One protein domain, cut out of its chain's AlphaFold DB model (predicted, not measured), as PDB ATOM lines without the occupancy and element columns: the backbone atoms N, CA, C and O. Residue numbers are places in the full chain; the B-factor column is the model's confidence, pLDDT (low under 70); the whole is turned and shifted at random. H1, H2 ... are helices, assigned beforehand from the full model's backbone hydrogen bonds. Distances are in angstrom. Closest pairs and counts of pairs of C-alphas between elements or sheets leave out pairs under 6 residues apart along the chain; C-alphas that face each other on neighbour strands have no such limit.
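Overview. This is residues 2 to 55 of the 177 residues of the protein "EfeM/EfeO family lipoprotein" of Micromonospora sp. AMSO31t (UniProt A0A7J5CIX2). A lopsided helical hairpin: after an open loop of residues 2 to 18, the short H1 runs out and the longer H2 folds back past it. Residues 10 to 15 of the loop and 48 to 55, of which 48 to 51 belong to H2, stick out. The printed part has 54 residues with two named helices, H1 then H2, and no named strand; the class is all helix. It is only just loose, close to compact, with a radius of gyration of the C-alphas of 12.4 A, and elongated, spanning 40 by 24 by 14 A.

Along the chain. Residues 2 to 18 hold no named element. H1, residues 19 to 29, begins at C-alpha 19 (-45.463, 34.322, 13.827) and is 16.1 A long. H2, residues 34 to 51, is 25.9 A long and ends at C-alpha 51 (-28.811, 29.055, 7.586).

Arrangement. H1 and H2, a helical hairpin, touch; their closest C-alphas, of Gly 19 and Leu 40, are 5.0 A apart. They run opposite ways at a shallow tilt of 25 degrees. H2 touches H1 with residues 36 to 40 alone. In H1 and H2 every O i to N i+4 pair is within hydrogen-bond range.

Size, cuts and confidence. The C-alphas farthest apart, of Gly 30 and Thr 55, are 41.1 A apart. The printed part has no cut, and the link from H1 to H2 is tight. Residues 2 to 16 have pLDDT under 70.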
ATOM      1  N   ASP A   2     -34.233  33.664  20.496       38.88
ATOM      2  CA  ASP A   2     -35.657  33.385  20.702       38.88
ATOM      3  C   ASP A   2     -36.427  33.918  19.484       38.88
ATOM      4  O   ASP A   2     -36.790  35.091  19.428       38.88
ATOM      5  N   TRP A   3     -36.534  33.095  18.437       49.09
ATOM      6  CA  TRP A   3     -37.230  33.460  17.201       49.09
ATOM      7  C   TRP A   3     -38.706  33.106  17.336       49.09
ATOM      8  O   TRP A   3     -39.062  31.940  17.504       49.09
ATOM      9  N   GLN A   4     -39.586  34.097  17.218       56.25
ATOM     10  CA  GLN A   4     -41.021  33.926  17.465       56.25
ATOM     11  C   GLN A   4     -41.796  33.315  16.284       56.25
ATOM     12  O   GLN A   4     -43.019  33.422  16.212       56.25
ATOM     13  N   ILE A   5     -41.107  32.607  15.384       54.56
ATOM     14  CA  ILE A   5     -41.661  32.038  14.143       54.56
ATOM     15  C   ILE A   5     -42.850  31.112  14.428       54.56
ATOM     16  O   ILE A   5     -43.855  31.156  13.720       54.56
ATOM     17  N   SER A   6     -42.774  30.326  15.505       55.19
ATOM     18  CA  SER A   6     -43.824  29.394  15.936       55.19
ATOM     19  C   SER A   6     -44.375  29.743  17.321       55.19
ATOM     20  O   SER A   6     -44.654  28.844  18.111       55.19
ATOM     21  N   SER A   7     -44.499  31.031  17.680       52.69
ATOM     22  CA  SER A   7     -44.897  31.402  19.047       52.69
ATOM     23  C   SER A   7     -46.333  30.954  19.384       52.69
ATOM     24  O   SER A   7     -47.332  31.584  19.033       52.69
ATOM     25  N   ALA A   8     -46.457  29.807  20.056       51.66
ATOM     26  CA  ALA A   8     -47.700  29.370  20.676       51.66
ATOM     27  C   ALA A   8     -47.951  30.213  21.936       51.66
ATOM     28  O   ALA A   8     -47.018  30.683  22.585       51.66
ATOM     29  N   ARG A   9     -49.220  30.415  22.307       50.31
ATOM     30  CA  ARG A   9     -49.614  31.344  23.385       50.31
ATOM     31  C   ARG A   9     -49.105  30.960  24.787       50.31
ATOM     32  O   ARG A   9     -49.244  31.756  25.711       50.31
ATOM     33  N   HIS A  10     -48.554  29.763  24.985       39.62
ATOM     34  CA  HIS A  10     -48.144  29.310  26.313       39.62
ATOM     35  C   HIS A  10     -46.889  30.053  26.799       39.62
ATOM     36  O   HIS A  10     -45.785  29.809  26.325       39.62
ATOM     37  N   GLY A  11     -47.083  30.959  27.765       44.34
ATOM     38  CA  GLY A  11     -46.012  31.666  28.477       44.34
ATOM     39  C   GLY A  11     -45.583  33.021  27.896       44.34
ATOM     40  O   GLY A  11     -44.652  33.620  28.425       44.34
ATOM     41  N   GLN A  12     -46.236  33.526  26.843       49.03
ATOM     42  CA  GLN A  12     -45.912  34.834  26.252       49.03
ATOM     43  C   GLN A  12     -46.753  35.951  26.892       49.03
ATOM     44  O   GLN A  12     -47.978  35.840  26.984       49.03
ATOM     45  N   GLU A  13     -46.110  37.051  27.297       47.47
ATOM     46  CA  GLU A  13     -46.797  38.262  27.765       47.47
ATOM     47  C   GLU A  13     -47.685  38.865  26.661       47.47
ATOM     48  O   GLU A  13     -47.367  38.804  25.467       47.47
ATOM     49  N   ALA A  14     -48.808  39.469  27.061       45.97
ATOM     50  CA  ALA A  14     -49.717  40.172  26.162       45.97
ATOM     51  C   ALA A  14     -48.975  41.335  25.469       45.97
ATOM     52  O   ALA A  14     -48.747  42.380  26.066       45.97
ATOM     53  N   GLY A  15     -48.547  41.116  24.222       56.56
ATOM     54  CA  GLY A  15     -47.704  42.038  23.446       56.56
ATOM     55  C   GLY A  15     -46.632  41.344  22.598       56.56
ATOM     56  O   GLY A  15     -46.119  41.942  21.661       56.56
ATOM     57  N   LYS A  16     -46.329  40.068  22.879       68.31
ATOM     58  CA  LYS A  16     -45.287  39.284  22.186       68.31
ATOM     59  C   LYS A  16     -45.813  38.176  21.266       68.31
ATOM     60  O   LYS A  16     -45.036  37.360  20.789       68.31
ATOM     61  N   TRP A  17     -47.124  38.098  21.036       76.44
ATOM     62  CA  TRP A  17     -47.700  37.007  20.249       76.44
ATOM     63  C   TRP A  17     -47.673  37.307  18.746       76.44
ATOM     64  O   TRP A  17     -48.431  38.156  18.268       76.44
ATOM     65  N   SER A  18     -46.807  36.596  18.021       81.38
ATOM     66  CA  SER A  18     -46.500  36.807  16.602       81.38
ATOM     67  C   SER A  18     -46.290  35.469  15.853       81.38
ATOM     68  O   SER A  18     -46.607  34.394  16.373       81.38
ATOM     69  N   GLY A  19     -45.807  35.515  14.608       84.00
ATOM     70  CA  GLY A  19     -45.463  34.322  13.827       84.00
ATOM     71  C   GLY A  19     -46.665  33.523  13.307       84.00
ATOM     72  O   GLY A  19     -47.795  34.021  13.252       84.00
ATOM     73  N   PHE A  20     -46.429  32.262  12.923       84.06
ATOM     74  CA  PHE A  20     -47.433  31.412  12.267       84.06
ATOM     75  C   PHE A  20     -48.718  31.263  13.084       84.06
ATOM     76  O   PHE A  20     -49.806  31.344  12.522       84.06
ATOM     77  N   HIS A  21     -48.619  31.070  14.403       79.31
ATOM     78  CA  HIS A  21     -49.792  30.842  15.256       79.31
ATOM     79  C   HIS A  21     -50.646  32.094  15.456       79.31
ATOM     80  O   HIS A  21     -51.870  31.976  15.528       79.31
ATOM     81  N   ARG A  22     -50.036  33.287  15.494       84.62
ATOM     82  CA  ARG A  22     -50.790  34.547  15.510       84.62
ATOM     83  C   ARG A  22     -51.479  34.789  14.170       84.62
ATOM     84  O   ARG A  22     -52.680  35.028  14.156       84.62
ATOM     85  N   LEU A  23     -50.747  34.661  13.060       86.75
ATOM     86  CA  LEU A  23     -51.300  34.866  11.716       86.75
ATOM     87  C   LEU A  23     -52.500  33.944  11.459       86.75
ATOM     88  O   LEU A  23     -53.548  34.357  10.973       86.75
ATOM     89  N   LYS A  24     -52.347  32.686  11.860       79.88
ATOM     90  CA  LYS A  24     -53.370  31.642  11.830       79.88
ATOM     91  C   LYS A  24     -54.581  31.969  12.701       79.88
ATOM     92  O   LYS A  24     -55.704  31.746  12.264       79.88
ATOM     93  N   LYS A  25     -54.377  32.511  13.908       81.31
ATOM     94  CA  LYS A  25     -55.482  32.983  14.749       81.31
ATOM     95  C   LYS A  25     -56.272  34.087  14.060       81.31
ATOM     96  O   LYS A  25     -57.498  34.060  14.125       81.31
ATOM     97  N   ASP A  26     -55.584  35.056  13.467       85.69
ATOM     98  CA  ASP A  26     -56.261  36.187  12.843       85.69
ATOM     99  C   ASP A  26     -57.076  35.706  11.631       85.69
ATOM    100  O   ASP A  26     -58.263  36.003  11.558       85.69
ATOM    101  N   LEU A  27     -56.489  34.844  10.785       85.12
ATOM    102  CA  LEU A  27     -57.166  34.190   9.651       85.12
ATOM    103  C   LEU A  27     -58.417  33.390  10.044       85.12
ATOM    104  O   LEU A  27     -59.315  33.214   9.222       85.12
ATOM    105  N   TRP A  28     -58.466  32.874  11.272       80.69
ATOM    106  CA  TRP A  28     -59.628  32.148  11.780       80.69
ATOM    107  C   TRP A  28     -60.803  33.079  12.101       80.69
ATOM    108  O   TRP A  28     -61.954  32.735  11.839       80.69
ATOM    109  N   ASP A  29     -60.522  34.251  12.669       82.31
ATOM    110  CA  ASP A  29     -61.550  35.214  13.078       82.31
ATOM    111  C   ASP A  29     -61.928  36.191  11.952       82.31
ATOM    112  O   ASP A  29     -62.977  36.834  12.026       82.31
ATOM    113  N   GLY A  30     -61.093  36.331  10.918       84.38
ATOM    114  CA  GLY A  30     -61.309  37.278   9.832       84.38
ATOM    115  C   GLY A  30     -60.044  37.575   9.017       84.38
ATOM    116  O   GLY A  30     -59.143  36.744   8.933       84.38
ATOM    117  N   PRO A  31     -59.962  38.743   8.351       88.56
ATOM    118  CA  PRO A  31     -58.742  39.134   7.655       88.56
ATOM    119  C   PRO A  31     -57.582  39.307   8.655       88.56
ATOM    120  O   PRO A  31     -57.793  39.871   9.731       88.56
ATOM    121  N   PRO A  32     -56.363  38.847   8.317       87.44
ATOM    122  CA  PRO A  32     -55.226  38.950   9.217       87.44
ATOM    123  C   PRO A  32     -54.716  40.384   9.330       87.44
ATOM    124  O   PRO A  32     -54.855  41.167   8.390       87.44
ATOM    125  N   ASP A  33     -54.062  40.706  10.446       88.69
ATOM    126  CA  ASP A  33     -53.266  41.929  10.551       88.69
ATOM    127  C   ASP A  33     -52.053  41.826   9.600       88.69
ATOM    128  O   ASP A  33     -51.200  40.951   9.801       88.69
ATOM    129  N   PRO A  34     -51.937  42.688   8.567       91.88
ATOM    130  CA  PRO A  34     -50.819  42.640   7.627       91.88
ATOM    131  C   PRO A  34     -49.453  42.759   8.312       91.88
ATOM    132  O   PRO A  34     -48.496  42.121   7.876       91.88
ATOM    133  N   ALA A  35     -49.369  43.482   9.436       90.12
ATOM    134  CA  ALA A  35     -48.122  43.638  10.178       90.12
ATOM    135  C   ALA A  35     -47.609  42.304  10.750       90.12
ATOM    136  O   ALA A  35     -46.400  42.098  10.863       90.12
ATOM    137  N   VAL A  36     -48.509  41.368  11.078       89.25
ATOM    138  CA  VAL A  36     -48.130  40.020  11.530       89.25
ATOM    139  C   VAL A  36     -47.512  39.223  10.381       89.25
ATOM    140  O   VAL A  36     -46.521  38.520  10.592       89.25
ATOM    141  N   ALA A  37     -48.070  39.333   9.173       90.00
ATOM    142  CA  ALA A  37     -47.547  38.656   7.990       90.00
ATOM    143  C   ALA A  37     -46.173  39.212   7.578       90.00
ATOM    144  O   ALA A  37     -45.251  38.431   7.334       90.00
ATOM    145  N   ASP A  38     -46.012  40.538   7.584       91.75
ATOM    146  CA  ASP A  38     -44.738  41.202   7.282       91.75
ATOM    147  C   ASP A  38     -43.648  40.814   8.288       91.75
ATOM    148  O   ASP A  38     -42.520  40.489   7.903       91.75
ATOM    149  N   HIS A  39     -43.986  40.779   9.581       88.75
ATOM    150  CA  HIS A  39     -43.054  40.356  10.624       88.75
ATOM    151  C   HIS A  39     -42.643  38.886  10.467       88.75
ATOM    152  O   HIS A  39     -41.453  38.572  10.507       88.75
ATOM    153  N   LEU A  40     -43.598  37.986  10.203       89.88
ATOM    154  CA  LEU A  40     -43.301  36.575   9.939       89.88
ATOM    155  C   LEU A  40     -42.379  36.406   8.719       89.88
ATOM    156  O   LEU A  40     -41.435  35.615   8.764       89.88
ATOM    157  N   LEU A  41     -42.620  37.154   7.638       91.38
ATOM    158  CA  LEU A  41     -41.770  37.115   6.449       91.38
ATOM    159  C   LEU A  41     -40.342  37.591   6.756       91.38
ATOM    160  O   LEU A  41     -39.372  36.982   6.291       91.38
ATOM    161  N   ALA A  42     -40.201  38.652   7.555       89.94
ATOM    162  CA  ALA A  42     -38.903  39.163   7.983       89.94
ATOM    163  C   ALA A  42     -38.125  38.139   8.830       89.94
ATOM    164  O   ALA A  42     -36.932  37.914   8.583       89.94
ATOM    165  N   ASP A  43     -38.795  37.469   9.770       88.00
ATOM    166  CA  ASP A  43     -38.200  36.420  10.604       88.00
ATOM    167  C   ASP A  43     -37.743  35.217   9.767       88.00
ATOM    168  O   ASP A  43     -36.591  34.784   9.870       88.00
ATOM    169  N   VAL A  44     -38.599  34.709   8.873       89.00
ATOM    170  CA  VAL A  44     -38.262  33.582   7.981       89.00
ATOM    171  C   VAL A  44     -37.092  33.937   7.062       89.00
ATOM    172  O   VAL A  44     -36.168  33.140   6.891       89.00
ATOM    173  N   THR A  45     -37.077  35.155   6.516       90.19
ATOM    174  CA  THR A  45     -35.970  35.649   5.676       90.19
ATOM    175  C   THR A  45     -34.666  35.746   6.467       90.19
ATOM    176  O   THR A  45     -33.584  35.460   5.944       90.19
ATOM    177  N   THR A  46     -34.745  36.140   7.737       89.19
ATOM    178  CA  THR A  46     -33.584  36.207   8.631       89.19
ATOM    179  C   THR A  46     -33.029  34.818   8.911       89.19
ATOM    180  O   THR A  46     -31.827  34.606   8.737       89.19
ATOM    181  N   VAL A  47     -33.890  33.853   9.249       87.50
ATOM    182  CA  VAL A  47     -33.480  32.455   9.449       87.50
ATOM    183  C   VAL A  47     -32.862  31.874   8.182       87.50
ATOM    184  O   VAL A  47     -31.786  31.290   8.255       87.50
ATOM    185  N   HIS A  48     -33.467  32.093   7.011       87.31
ATOM    186  CA  HIS A  48     -32.911  31.626   5.739       87.31
ATOM    187  C   HIS A  48     -31.488  32.155   5.497       87.31
ATOM    188  O   HIS A  48     -30.577  31.393   5.172       87.31
ATOM    189  N   ARG A  49     -31.269  33.456   5.720       91.00
ATOM    190  CA  ARG A  49     -29.951  34.087   5.559       91.00
ATOM    191  C   ARG A  49     -28.915  33.536   6.536       91.00
ATOM    192  O   ARG A  49     -27.757  33.379   6.167       91.00
ATOM    193  N   GLN A  50     -29.318  33.261   7.774       88.06
ATOM    194  CA  GLN A  50     -28.433  32.685   8.785       88.06
ATOM    195  C   GLN A  50     -28.089  31.232   8.463       88.06
ATOM    196  O   GLN A  50     -26.928  30.850   8.571       88.06
ATOM    197  N   LEU A  51     -29.058  30.435   8.007       85.94
ATOM    198  CA  LEU A  51     -28.811  29.055   7.586       85.94
ATOM    199  C   LEU A  51     -27.785  28.973   6.450       85.94
ATOM    200  O   LEU A  51     -26.993  28.039   6.429       85.94
ATOM    201  N   ALA A  52     -27.739  29.967   5.558       87.62
ATOM    202  CA  ALA A  52     -26.760  30.016   4.471       87.62
ATOM    203  C   ALA A  52     -25.301  30.177   4.942       87.62
ATOM    204  O   ALA A  52     -24.381  29.865   4.186       87.62
ATOM    205  N   THR A  53     -25.069  30.669   6.162       89.56
ATOM    206  CA  THR A  53     -23.720  30.870   6.717       89.56
ATOM    207  C   THR A  53     -23.386  29.912   7.857       89.56
ATOM    208  O   THR A  53     -22.240  29.879   8.305       89.56
ATOM    209  N   GLN A  54     -24.355  29.121   8.326       87.88
ATOM    210  CA  GLN A  54     -24.134  28.151   9.388       87.88
ATOM    211  C   GLN A  54     -23.618  26.822   8.852       87.88
ATOM    212  O   GLN A  54     -24.145  26.254   7.899       87.88
ATOM    213  N   THR A  55     -22.596  26.294   9.521       86.75
ATOM    214  CA  THR A  55     -22.140  24.922   9.299       86.75
ATOM    215  C   THR A  55     -22.829  24.025  10.314       86.75
ATOM    216  O   THR A  55     -22.552  24.120  11.506       86.75
TER     217      THR A  55